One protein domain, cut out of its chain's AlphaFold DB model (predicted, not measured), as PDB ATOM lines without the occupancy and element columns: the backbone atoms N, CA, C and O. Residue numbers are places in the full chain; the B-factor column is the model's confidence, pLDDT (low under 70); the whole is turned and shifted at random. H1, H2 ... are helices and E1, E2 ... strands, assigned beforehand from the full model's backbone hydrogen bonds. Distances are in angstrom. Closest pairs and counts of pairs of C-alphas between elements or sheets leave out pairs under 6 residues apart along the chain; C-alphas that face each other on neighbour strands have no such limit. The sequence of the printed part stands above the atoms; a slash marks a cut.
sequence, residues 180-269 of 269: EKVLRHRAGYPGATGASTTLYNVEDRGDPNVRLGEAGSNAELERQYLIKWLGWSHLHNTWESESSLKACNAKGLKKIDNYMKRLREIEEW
ATOM      1  N   GLU A 180      57.942-120.096  15.036       96.62
ATOM      2  CA  GLU A 180      59.264-120.686  14.816       96.62
ATOM      3  C   GLU A 180      60.350-119.628  15.027       96.62
ATOM      4  O   GLU A 180      61.254-119.826  15.846       96.62
ATOM      5  N   LYS A 181      60.227-118.482  14.344       96.94
ATOM      6  CA  LYS A 181      61.217-117.399  14.356       96.94
ATOM      7  C   LYS A 181      60.581-116.048  14.011       96.94
ATOM      8  O   LYS A 181      59.721-115.973  13.141       96.94
ATOM      9  N   VAL A 182      61.055-114.975  14.643       97.38
ATOM     10  CA  VAL A 182      60.780-113.596  14.206       97.38
ATOM     11  C   VAL A 182      61.813-113.212  13.146       97.38
ATOM     12  O   VAL A 182      63.017-113.342  13.381       97.38
ATOM     13  N   LEU A 183      61.356-112.799  11.962       96.75
ATOM     14  CA  LEU A 183      62.220-112.483  10.821       96.75
ATOM     15  C   LEU A 183      62.555-110.989  10.736       96.75
ATOM     16  O   LEU A 183      63.702-110.633  10.472       96.75
ATOM     17  N   ARG A 184      61.552-110.124  10.927       95.94
ATOM     18  CA  ARG A 184      61.634-108.657  10.816       95.94
ATOM     19  C   ARG A 184      60.627-108.002  11.766       95.94
ATOM     20  O   ARG A 184      59.732-108.681  12.265       95.94
ATOM     21  N   HIS A 185      60.741-106.692  11.952       95.25
ATOM     22  CA  HIS A 185      59.721-105.846  12.572       95.25
ATOM     23  C   HIS A 185      59.433-104.623  11.688       95.25
ATOM     24  O   HIS A 185      60.257-104.271  10.843       95.25
ATOM     25  N   ARG A 186      58.265-104.000  11.874       93.69
ATOM     26  CA  ARG A 186      57.881-102.697  11.305       93.69
ATOM     27  C   ARG A 186      56.930-101.967  12.258       93.69
ATOM     28  O   ARG A 186      56.308-102.602  13.108       93.69
ATOM     29  N   ALA A 187      56.799-100.654  12.099       93.06
ATOM     30  CA  ALA A 187      55.616 -99.930  12.557       93.06
ATOM     31  C   ALA A 187      54.579 -99.990  11.425       93.06
ATOM     32  O   ALA A 187      54.922 -99.696  10.278       93.06
ATOM     33  N   GLY A 188      53.361-100.442  11.715       90.44
ATOM     34  CA  GLY A 188      52.309-100.638  10.716       90.44
ATOM     35  C   GLY A 188      50.932-100.289  11.265       90.44
ATOM     36  O   GLY A 188      50.751-100.156  12.473       90.44
ATOM     37  N   TYR A 189      49.956-100.109  10.381       90.38
ATOM     38  CA  TYR A 189      48.609 -99.732  10.802       90.38
ATOM     39  C   TYR A 189      47.877-100.899  11.481       90.38
ATOM     40  O   TYR A 189      47.956-102.031  10.989       90.38
ATOM     41  N   PRO A 190      47.124-100.648  12.569       87.56
ATOM     42  CA  PRO A 190      46.377-101.691  13.259       87.56
ATOM     43  C   PRO A 190      45.350-102.342  12.333       87.56
ATOM     44  O   PRO A 190      44.550-101.665  11.690       87.56
ATOM     45  N   GLY A 191      45.392-103.674  12.258       86.50
ATOM     46  CA  GLY A 191      44.580-104.471  11.330       86.50
ATOM     47  C   GLY A 191      45.262-104.790   9.993       86.50
ATOM     48  O   GLY A 191      44.744-105.606   9.233       86.50
ATOM     49  N   ALA A 192      46.454-104.244   9.717       91.38
ATOM     50  CA  ALA A 192      47.332-104.723   8.644       91.38
ATOM     51  C   ALA A 192      48.171-105.938   9.100       91.38
ATOM     52  O   ALA A 192      49.396-105.957   8.944       91.38
ATOM     53  N   THR A 193      47.495-106.929   9.690       94.06
ATOM     54  CA  THR A 193      48.051-108.147  10.304       94.06
ATOM     55  C   THR A 193      47.275-109.400   9.889       94.06
ATOM     56  O   THR A 193      46.210-109.313   9.271       94.06
ATOM     57  N   GLY A 194      47.805-110.585  10.199       94.12
ATOM     58  CA  GLY A 194      47.147-111.854   9.897       94.12
ATOM     59  C   GLY A 194      47.305-112.302   8.443       94.12
ATOM     60  O   GLY A 194      48.151-111.813   7.687       94.12
ATOM     61  N   ALA A 195      46.461-113.249   8.027       93.44
ATOM     62  CA  ALA A 195      46.571-113.943   6.740       93.44
ATOM     63  C   ALA A 195      46.559-113.022   5.501       93.44
ATOM     64  O   ALA A 195      47.172-113.363   4.487       93.44
ATOM     65  N   SER A 196      45.917-111.850   5.571       93.56
ATOM     66  CA  SER A 196      45.890-110.841   4.494       93.56
ATOM     67  C   SER A 196      47.280-110.322   4.103       93.56
ATOM     68  O   SER A 196      47.455-109.820   3.000       93.56
ATOM     69  N   THR A 197      48.268-110.472   4.989       95.44
ATOM     70  CA  THR A 197      49.641-109.971   4.821       95.44
ATOM     71  C   THR A 197      50.617-110.991   4.225       95.44
ATOM     72  O   THR A 197      51.788-110.670   4.022       95.44
ATOM     73  N   THR A 198      50.157-112.218   3.954       95.75
ATOM     74  CA  THR A 198      50.947-113.226   3.225       95.75
ATOM     75  C   THR A 198      51.244-112.760   1.800       95.75
ATOM     76  O   THR A 198      50.428-112.076   1.186       95.75
ATOM     77  N   LEU A 199      52.395-113.169   1.256       93.19
ATOM     78  CA  LEU A 199      52.894-112.704  -0.045       93.19
ATOM     79  C   LEU A 199      51.843-112.814  -1.166       93.19
ATOM     80  O   LEU A 199      51.578-111.835  -1.854       93.19
ATOM     81  N   TYR A 200      51.178-113.966  -1.279       94.31
ATOM     82  CA  TYR A 200      50.171-114.223  -2.314       94.31
ATOM     83  C   TYR A 200      48.887-113.388  -2.147       94.31
ATOM     84  O   TYR A 200      48.279-112.991  -3.136       94.31
ATOM     85  N   ASN A 201      48.473-113.077  -0.911       94.06
ATOM     86  CA  ASN A 201      47.323-112.196  -0.673       94.06
ATOM     87  C   ASN A 201      47.670-110.726  -0.948       94.06
ATOM     88  O   ASN A 201      46.815-109.982  -1.423       94.06
ATOM     89  N   VAL A 202      48.917-110.319  -0.693       92.81
ATOM     90  CA  VAL A 202      49.434-108.992  -1.056       92.81
ATOM     91  C   VAL A 202      49.534-108.836  -2.579       92.81
ATOM     92  O   VAL A 202      49.237-107.763  -3.094       92.81
ATOM     93  N   GLU A 203      49.883-109.900  -3.306       91.31
ATOM     94  CA  GLU A 203      49.905-109.927  -4.777       91.31
ATOM     95  C   GLU A 203      48.493-109.860  -5.402       91.31
ATOM     96  O   GLU A 203      48.306-109.140  -6.379       91.31
ATOM     97  N   ASP A 204      47.492-110.546  -4.828       91.19
ATOM     98  CA  ASP A 204      46.089-110.541  -5.304       91.19
ATOM     99  C   ASP A 204      45.310-109.268  -4.903       91.19
ATOM    100  O   ASP A 204      44.496-108.757  -5.672       91.19
ATOM    101  N   ARG A 205      45.534-108.747  -3.685       88.44
ATOM    102  CA  ARG A 205      44.660-107.733  -3.045       88.44
ATOM    103  C   ARG A 205      45.359-106.437  -2.630       88.44
ATOM    104  O   ARG A 205      44.679-105.525  -2.152       88.44
ATOM    105  N   GLY A 206      46.678-106.350  -2.808       89.00
ATOM    106  CA  GLY A 206      47.523-105.251  -2.331       89.00
ATOM    107  C   GLY A 206      47.925-105.380  -0.854       89.00
ATOM    108  O   GLY A 206      47.298-106.106  -0.082       89.00
ATOM    109  N   ASP A 207      48.975-104.657  -0.435       88.44
ATOM    110  CA  ASP A 207      49.406-104.638   0.973       88.44
ATOM    111  C   ASP A 207      48.363-103.889   1.827       88.44
ATOM    112  O   ASP A 207      48.158-102.683   1.620       88.44
ATOM    113  N   PRO A 208      47.718-104.544   2.815       86.31
ATOM    114  CA  PRO A 208      46.762-103.874   3.694       86.31
ATOM    115  C   PRO A 208      47.385-102.697   4.462       86.31
ATOM    116  O   PRO A 208      46.671-101.755   4.799       86.31
ATOM    117  N   ASN A 209      48.702-102.694   4.695       86.06
ATOM    118  CA  ASN A 209      49.387-101.594   5.371       86.06
ATOM    119  C   ASN A 209      49.427-100.310   4.528       86.06
ATOM    120  O   ASN A 209      49.304 -99.219   5.079       86.06
ATOM    121  N   VAL A 210      49.560-100.425   3.202       83.19
ATOM    122  CA  VAL A 210      49.505 -99.264   2.293       83.19
ATOM    123  C   VAL A 210      48.072 -98.741   2.220       83.19
ATOM    124  O   VAL A 210      47.831 -97.552   2.430       83.19
ATOM    125  N   ARG A 211      47.104 -99.650   2.052       76.56
ATOM    126  CA  ARG A 211      45.676 -99.318   1.971       76.56
ATOM    127  C   ARG A 211      45.148 -98.584   3.211       76.56
ATOM    128  O   ARG A 211      44.328 -97.681   3.069       76.56
ATOM    129  N   LEU A 212      45.584 -98.957   4.420       76.06
ATOM    130  CA  LEU A 212      45.177 -98.258   5.649       76.06
ATOM    131  C   LEU A 212      45.839 -96.877   5.801       76.06
ATOM    132  O   LEU A 212      45.214 -95.977   6.365       76.06
ATOM    133  N   GLY A 213      47.053 -96.693   5.271       74.69
ATOM    134  CA  GLY A 213      47.716 -95.387   5.226       74.69
ATOM    135  C   GLY A 213      47.019 -94.411   4.278       74.69
ATOM    136  O   GLY A 213      46.713 -93.286   4.665       74.69
ATOM    137  N   GLU A 214      46.675 -94.868   3.071       73.81
ATOM    138  CA  GLU A 214      45.900 -94.082   2.097       73.81
ATOM    139  C   GLU A 214      44.491 -93.737   2.603       73.81
ATOM    140  O   GLU A 214      43.976 -92.657   2.318       73.81
ATOM    141  N   ALA A 215      43.880 -94.613   3.406       71.62
ATOM    142  CA  ALA A 215      42.571 -94.383   4.017       71.62
ATOM    143  C   ALA A 215      42.563 -93.302   5.124       71.62
ATOM    144  O   ALA A 215      41.512 -93.060   5.720       71.62
ATOM    145  N   GLY A 216      43.701 -92.663   5.428       65.25
ATOM    146  CA  GLY A 216      43.776 -91.589   6.422       65.25
ATOM    147  C   GLY A 216      43.529 -92.067   7.856       65.25
ATOM    148  O   GLY A 216      43.022 -91.309   8.685       65.25
ATOM    149  N   SER A 217      43.861 -93.327   8.151       66.69
ATOM    150  CA  SER A 217      43.753 -93.892   9.495       66.69
ATOM    151  C   SER A 217      44.688 -93.155  10.461       66.69
ATOM    152  O   SER A 217      45.875 -93.457  10.541       66.69
ATOM    153  N   ASN A 218      44.148 -92.216  11.241       65.38
ATOM    154  CA  ASN A 218      44.846 -91.542  12.350       65.38
ATOM    155  C   ASN A 218      45.090 -92.467  13.567       65.38
ATOM    156  O   ASN A 218      45.322 -91.994  14.679       65.38
ATOM    157  N   ALA A 219      44.997 -93.786  13.387       72.94
ATOM    158  CA  ALA A 219      45.320 -94.748  14.425       72.94
ATOM    159  C   ALA A 219      46.839 -94.807  14.644       72.94
ATOM    160  O   ALA A 219      47.616 -94.816  13.688       72.94
ATOM    161  N   GLU A 220      47.249 -94.881  15.909       82.62
ATOM    162  CA  GLU A 220      48.645 -95.075  16.292       82.62
ATOM    163  C   GLU A 220      49.206 -96.353  15.644       82.62
ATOM    164  O   GLU A 220      48.556 -97.402  15.643       82.62
ATOM    165  N   LEU A 221      50.406 -96.257  15.064       88.44
ATOM    166  CA  LEU A 221      51.058 -97.386  14.402       88.44
ATOM    167  C   LEU A 221      51.431 -98.452  15.439       88.44
ATOM    168  O   LEU A 221      52.230 -98.207  16.343       88.44
ATOM    169  N   GLU A 222      50.911 -99.665  15.274       90.81
ATOM    170  CA  GLU A 222      51.292-100.797  16.112       90.81
ATOM    171  C   GLU A 222      52.632-101.397  15.661       90.81
ATOM    172  O   GLU A 222      53.008-101.386  14.481       90.81
ATOM    173  N   ARG A 223      53.372-101.973  16.613       93.38
ATOM    174  CA  ARG A 223      54.589-102.725  16.302       93.38
ATOM    175  C   ARG A 223      54.211-104.114  15.787       93.38
ATOM    176  O   ARG A 223      53.688-104.940  16.534       93.38
ATOM    177  N   GLN A 224      54.523-104.361  14.521       95.75
ATOM    178  CA  GLN A 224      54.267-105.618  13.824       95.75
ATOM    179  C   GLN A 224      55.567-106.396  13.611       95.75
ATOM    180  O   GLN A 224      56.638-105.822  13.400       95.75
ATOM    181  N   TYR A 225      55.456-107.717  13.614       96.81
ATOM    182  CA  TYR A 225      56.541-108.678  13.483       96.81
ATOM    183  C   TYR A 225      56.261-109.611  12.313       96.81
ATOM    184  O   TYR A 225      55.163-110.145  12.204       96.81
ATOM    185  N   LEU A 226      57.249-109.845  11.452       97.12
ATOM    186  CA  LEU A 226      57.137-110.848  10.399       97.12
ATOM    187  C   LEU A 226      57.437-112.221  11.006       97.12
ATOM    188  O   LEU A 226      58.591-112.523  11.333       97.12
ATOM    189  N   ILE A 227      56.398-113.030  11.177       97.94
ATOM    190  CA  ILE A 227      56.462-114.329  11.840       97.94
ATOM    191  C   ILE A 227      56.721-115.432  10.817       97.94
ATOM    192  O   ILE A 227      55.987-115.594   9.846       97.94
ATOM    193  N   LYS A 228      57.756-116.240  11.070       97.62
ATOM    194  CA  LYS A 228      57.884-117.578  10.494       97.62
ATOM    195  C   LYS A 228      57.144-118.552  11.401       97.62
ATOM    196  O   LYS A 228      57.526-118.732  12.560       97.62
ATOM    197  N   TRP A 229      56.105-119.182  10.868       97.31
ATOM    198  CA  TRP A 229      55.305-120.182  11.570       97.31
ATOM    199  C   TRP A 229      55.943-121.572  11.508       97.31
ATOM    200  O   TRP A 229      56.513-121.961  10.484       97.31
ATOM    201  N   LEU A 230      55.850-122.318  12.608       95.81
ATOM    202  CA  LEU A 230      56.386-123.673  12.733       95.81
ATOM    203  C   LEU A 230      55.582-124.647  11.865       95.81
ATOM    204  O   LEU A 230      54.356-124.661  11.921       95.81
ATOM    205  N   GLY A 231      56.277-125.454  11.062       95.12
ATOM    206  CA  GLY A 231      55.657-126.414  10.139       95.12
ATOM    207  C   GLY A 231      55.149-125.815   8.819       95.12
ATOM    208  O   GLY A 231      54.813-126.565   7.910       95.12
ATOM    209  N   TRP A 232      55.152-124.487   8.668       95.38
ATOM    210  CA  TRP A 232      54.737-123.805   7.437       95.38
ATOM    211  C   TRP A 232      55.934-123.381   6.576       95.38
ATOM    212  O   TRP A 232      57.039-123.156   7.079       95.38
ATOM    213  N   SER A 233      55.729-123.234   5.264       96.94
ATOM    214  CA  SER A 233      56.736-122.652   4.364       96.94
ATOM    215  C   SER A 233      56.845-121.128   4.545       96.94
ATOM    216  O   SER A 233      55.961-120.493   5.121       96.94
ATOM    217  N   HIS A 234      57.904-120.509   4.009       96.75
ATOM    218  CA  HIS A 234      58.054-119.047   4.057       96.75
ATOM    219  C   HIS A 234      56.984-118.271   3.256       96.75
ATOM    220  O   HIS A 234      56.874-117.063   3.446       96.75
ATOM    221  N   LEU A 235      56.184-118.927   2.405       96.38
ATOM    222  CA  LEU A 235      55.076-118.276   1.690       96.38
ATOM    223  C   LEU A 235      53.921-117.882   2.626       96.38
ATOM    224  O   LEU A 235      53.178-116.954   2.323       96.38
ATOM    225  N   HIS A 236      53.803-118.553   3.776       96.38
ATOM    226  CA  HIS A 236      52.763-118.299   4.778       96.38
ATOM    227  C   HIS A 236      53.246-117.406   5.928       96.38
ATOM    228  O   HIS A 236      52.573-117.327   6.951       96.38
ATOM    229  N   ASN A 237      54.408-116.752   5.809       97.50
ATOM    230  CA  ASN A 237      54.819-115.775   6.818       97.50
ATOM    231  C   ASN A 237      53.813-114.617   6.826       97.50
ATOM    232  O   ASN A 237      53.517-114.058   5.768       97.50
ATOM    233  N   THR A 238      53.337-114.234   8.006       97.25
ATOM    234  CA  THR A 238      52.420-113.103   8.198       97.25
ATOM    235  C   THR A 238      53.074-112.017   9.039       97.25
ATOM    236  O   THR A 238      53.976-112.274   9.843       97.25
ATOM    237  N   TRP A 239      52.626-110.782   8.838       97.19
ATOM    238  CA  TRP A 239      52.853-109.694   9.773       97.19
ATOM    239  C   TRP A 239      51.839-109.797  10.907       97.19
ATOM    240  O   TRP A 239      50.639-109.891  10.673       97.19
ATOM    241  N   GLU A 240      52.327-109.775  12.139       96.19
ATOM    242  CA  GLU A 240      51.517-109.962  13.338       96.19
ATOM    243  C   GLU A 240      51.923-108.973  14.423       96.19
ATOM    244  O   GLU A 240      53.112-108.751  14.656       96.19
ATOM    245  N   SER A 241      50.953-108.407  15.130       95.31
ATOM    246  CA  SER A 241      51.198-107.619  16.336       95.31
ATOM    247  C   SER A 241      51.118-108.481  17.598       95.31
ATOM    248  O   SER A 241      50.602-109.601  17.597       95.31
ATOM    249  N   GLU A 242      51.642-107.965  18.711       93.75
ATOM    250  CA  GLU A 242      51.609-108.666  20.004       93.75
ATOM    251  C   GLU A 242      50.168-108.950  20.477       93.75
ATOM    252  O   GLU A 242      49.907-109.972  21.111       93.75
ATOM    253  N   SER A 243      49.220-108.073  20.131       93.25
ATOM    254  CA  SER A 243      47.781-108.254  20.344       93.25
ATOM    255  C   SER A 243      47.212-109.385  19.483       93.25
ATOM    256  O   SER A 243      46.542-110.259  20.033       93.25
ATOM    257  N   SER A 244      47.529-109.427  18.182       93.31
ATOM    258  CA  SER A 244      47.112-110.510  17.271       93.31
ATOM    259  C   SER A 244      47.559-111.886  17.782       93.31
ATOM    260  O   SER A 244      46.747-112.792  17.964       93.31
ATOM    261  N   LEU A 245      48.839-112.010  18.150       93.81
ATOM    262  CA  LEU A 245      49.431-113.273  18.611       93.81
ATOM    263  C   LEU A 245      48.885-113.739  19.966       93.81
ATOM    264  O   LEU A 245      48.834-114.938  20.236       93.81
ATOM    265  N   LYS A 246      48.449-112.809  20.824       93.31
ATOM    266  CA  LYS A 246      47.709-113.147  22.048       93.31
ATOM    267  C   LYS A 246      46.272-113.575  21.739       93.31
ATOM    268  O   LYS A 246      45.788-114.498  22.386       93.31
ATOM    269  N   ALA A 247      45.620-112.949  20.759       92.12
ATOM    270  CA  ALA A 247      44.237-113.233  20.376       92.12
ATOM    271  C   ALA A 247      44.055-114.610  19.709       92.12
ATOM    272  O   ALA A 247      43.054-115.268  19.977       92.12
ATOM    273  N   CYS A 248      45.023-115.085  18.916       90.50
ATOM    274  CA  CYS A 248      45.046-116.468  18.407       90.50
ATOM    275  C   CYS A 248      45.708-117.477  19.370       90.50
ATOM    276  O   CYS A 248      45.929-118.632  19.008       90.50
ATOM    277  N   ASN A 249      46.045-117.063  20.600       93.12
ATOM    278  CA  ASN A 249      46.742-117.887  21.595       93.12
ATOM    279  C   ASN A 249      48.044-118.535  21.069       93.12
ATOM    280  O   ASN A 249      48.402-119.646  21.473       93.12
ATOM    281  N   ALA A 250      48.778-117.837  20.193       93.50
ATOM    282  CA  ALA A 250      49.966-118.370  19.541       93.50
ATOM    283  C   ALA A 250      51.058-118.769  20.547       93.50
ATOM    284  O   ALA A 250      51.454-118.014  21.445       93.50
ATOM    285  N   LYS A 251      51.619-119.964  20.360       95.38
ATOM    286  CA  LYS A 251      52.710-120.472  21.195       95.38
ATOM    287  C   LYS A 251      54.024-119.783  20.830       95.38
ATOM    288  O   LYS A 251      54.372-119.623  19.660       95.38
ATOM    289  N   GLY A 252      54.820-119.454  21.848       94.56
ATOM    290  CA  GLY A 252      56.184-118.949  21.668       94.56
ATOM    291  C   GLY A 252      56.352-117.428  21.696       94.56
ATOM    292  O   GLY A 252      57.409-116.962  21.276       94.56
ATOM    293  N   LEU A 253      55.388-116.668  22.240       95.31
ATOM    294  CA  LEU A 253      55.458-115.200  22.420       95.31
ATOM    295  C   LEU A 253      56.815-114.699  22.960       95.31
ATOM    296  O   LEU A 253      57.355-113.728  22.446       95.31
ATOM    297  N   LYS A 254      57.446-115.437  23.885       96.12
ATOM    298  CA  LYS A 254      58.789-115.139  24.435       96.12
ATOM    299  C   LYS A 254      59.896-114.968  23.376       96.12
ATOM    300  O   LYS A 254      60.928-114.353  23.645       96.12
ATOM    301  N   LYS A 255      59.722-115.508  22.163       96.25
ATOM    302  CA  LYS A 255      60.641-115.281  21.033       96.25
ATOM    303  C   LYS A 255      60.611-113.826  20.550       96.25
ATOM    304  O   LYS A 255      61.649-113.332  20.120       96.25
ATOM    305  N   ILE A 256      59.467-113.153  20.664       95.25
ATOM    306  CA  ILE A 256      59.277-111.732  20.352       95.25
ATOM    307  C   ILE A 256      59.988-110.876  21.401       95.25
ATOM    308  O   ILE A 256      60.799-110.032  21.033       95.25
ATOM    309  N   ASP A 257      59.781-111.161  22.691       94.69
ATOM    310  CA  ASP A 257      60.449-110.451  23.794       94.69
ATOM    311  C   ASP A 257      61.976-110.525  23.662       94.69
ATOM    312  O   ASP A 257      62.682-109.520  23.758       94.69
ATOM    313  N   ASN A 258      62.492-111.727  23.380       96.62
ATOM    314  CA  ASN A 258      63.914-111.947  23.137       96.62
ATOM    315  C   ASN A 258      64.410-111.181  21.901       96.62
ATOM    316  O   ASN A 258      65.487-110.592  21.951       96.62
ATOM    317  N   TYR A 259      63.646-111.175  20.805       96.25
ATOM    318  CA  TYR A 259      63.980-110.430  19.587       96.25
ATOM    319  C   TYR A 259      64.030-108.917  19.852       96.25
ATOM    320  O   TYR A 259      65.023-108.274  19.523       96.25
ATOM    321  N   MET A 260      63.028-108.367  20.544       93.94
ATOM    322  CA  MET A 260      62.985-106.956  20.940       93.94
ATOM    323  C   MET A 260      64.109-106.567  21.897       93.94
ATOM    324  O   MET A 260      64.703-105.499  21.743       93.94
ATOM    325  N   LYS A 261      64.439-107.430  22.865       95.44
ATOM    326  CA  LYS A 261      65.570-107.200  23.767       95.44
ATOM    327  C   LYS A 261      66.895-107.163  23.002       95.44
ATOM    328  O   LYS A 261      67.699-106.277  23.262       95.44
ATOM    329  N   ARG A 262      67.098-108.084  22.051       95.12
ATOM    330  CA  ARG A 262      68.293-108.099  21.191       95.12
ATOM    331  C   ARG A 262      68.375-106.877  20.282       95.12
ATOM    332  O   ARG A 262      69.467-106.367  20.104       95.12
ATOM    333  N   LEU A 263      67.257-106.395  19.738       92.56
ATOM    334  CA  LEU A 263      67.252-105.160  18.949       92.56
ATOM    335  C   LEU A 263      67.713-103.957  19.774       92.56
ATOM    336  O   LEU A 263      68.596-103.244  19.325       92.56
ATOM    337  N   ARG A 264      67.183-103.783  20.993       93.31
ATOM    338  CA  ARG A 264      67.593-102.678  21.872       93.31
ATOM    339  C   ARG A 264      69.065-102.772  22.284       93.31
ATOM    340  O   ARG A 264      69.760-101.773  22.266       93.31
ATOM    341  N   GLU A 265      69.546-103.974  22.598       95.00
ATOM    342  CA  GLU A 265      70.964-104.235  22.908       95.00
ATOM    343  C   GLU A 265      71.900-103.922  21.724       95.00
ATOM    344  O   GLU A 265      73.051-103.567  21.943       95.00
ATOM    345  N   ILE A 266      71.417-104.054  20.483       92.69
ATOM    346  CA  ILE A 266      72.157-103.700  19.258       92.69
ATOM    347  C   ILE A 266      72.043-102.199  18.938       92.69
ATOM    348  O   ILE A 266      72.953-101.645  18.339       92.69
ATOM    349  N   GLU A 267      70.941-101.548  19.312       91.62
ATOM    350  CA  GLU A 267      70.707-100.104  19.139       91.62
ATOM    351  C   GLU A 267      71.471 -99.250  20.170       91.62
ATOM    352  O   GLU A 267      71.790 -98.097  19.902       91.62
ATOM    353  N   GLU A 268      71.784 -99.820  21.337       91.62
ATOM    354  CA  GLU A 268      72.556 -99.193  22.423       91.62
ATOM    355  C   GLU A 268      74.091 -99.329  22.250       91.62
ATOM    356  O   GLU A 268      74.839 -98.747  23.036       91.62
ATOM    357  N   TRP A 269      74.568-100.091  21.250       87.56
ATOM    358  CA  TRP A 269      75.991-100.415  21.028       87.56
ATOM    359  C   TRP A 269      76.633 -99.667  19.850       87.56
ATOM    360  O   TRP A 269      77.717 -99.084  20.082       87.56
TER     361      TRP A 269
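AT A GLANCE: This is residues 180 to 269 of the 269 residues of the protein "Chromo domain-containing protein" of Gongylonema pulchrum (UniProt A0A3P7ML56). A small, twisted antiparallel sheet of three strands, E1, E2 and E3, stands between H4, the longest helix, which crosses over one face at its E1 side, and two short helices, H1 and H2, at the far end of the long axis. H3 sits beside the sheet, and residues 264 to 269, the tip of H4 and what follows, stick out. The printed part has 90 residues, with E1, H1, H2, E2, E3, H3 and H4 along the chain, in the mixed class of helices and strands. It is compact and rounded, with a radius of gyration of the C-alphas of 13.5 A and spans of 36 by 32 by 24 A.

HOW THE PARTS SIT: Look first at the sheet, in the order E1, residues 180 to 188, E2, residues 222 to 229, and E3, residues 238 to 241; it is only just strongly twisted, with C-alphas up to 4.3 A off its plane. E1 and E2 are antiparallel at 155 degrees; find N 183 and O 226 at 2.8 A. The hairpin of E2 and E3 is antiparallel at 137 degrees, with N 225 and O 240 at 2.8 A. H4, residues 254 to 267, is on the sheet at a height of 10.6 A, over E1 and only just over E2, on which 3 of its C-alphas fall. On the local plane it stands at 58 degrees to E1, only just slantwise to the strands; the closest C-alphas of the two are those of Val 182 and Ile 256, 6.6 A apart. H3, residues 242 to 247, is at the sheet's level, at a height of 2.9 A, with the C-alphas of Gln 224 and Glu 242 its closest to E2, 7.4 A apart. H2, residues 208 to 214, only grazes the sheet. H1, residues 199 to 205, is not on it; H1 and H2 are close but not clearly touching, with the C-alphas of Val 202 and Pro 208 closest at 7.5 A. In H1, H2, H3 and H4 every O i to N i+4 pair is within hydrogen-bond range.

IN THESE COORDINATES: Find C-alpha 180 at (59.264, -120.686, 14.816); from there E1 runs 21.6 A to C-alpha 188 and bends by 58 degrees at residue 184. E2 covers 20.3 A and E3 9.9 A. H1, H2 and H3 are short. H4 runs 19.9 A from C-alpha 254 to C-alpha 267 at (70.707, -100.104, 19.139).

THE WHOLE: The two C-alphas farthest apart are those of Asp 204 and Trp 269, the chain's last residue, at 41.1 A. The printed part has no cut and no long link. The mean pLDDT of the printed part is 91.3; look to residues 216 to 218, between H2 and E2, for the three under 70.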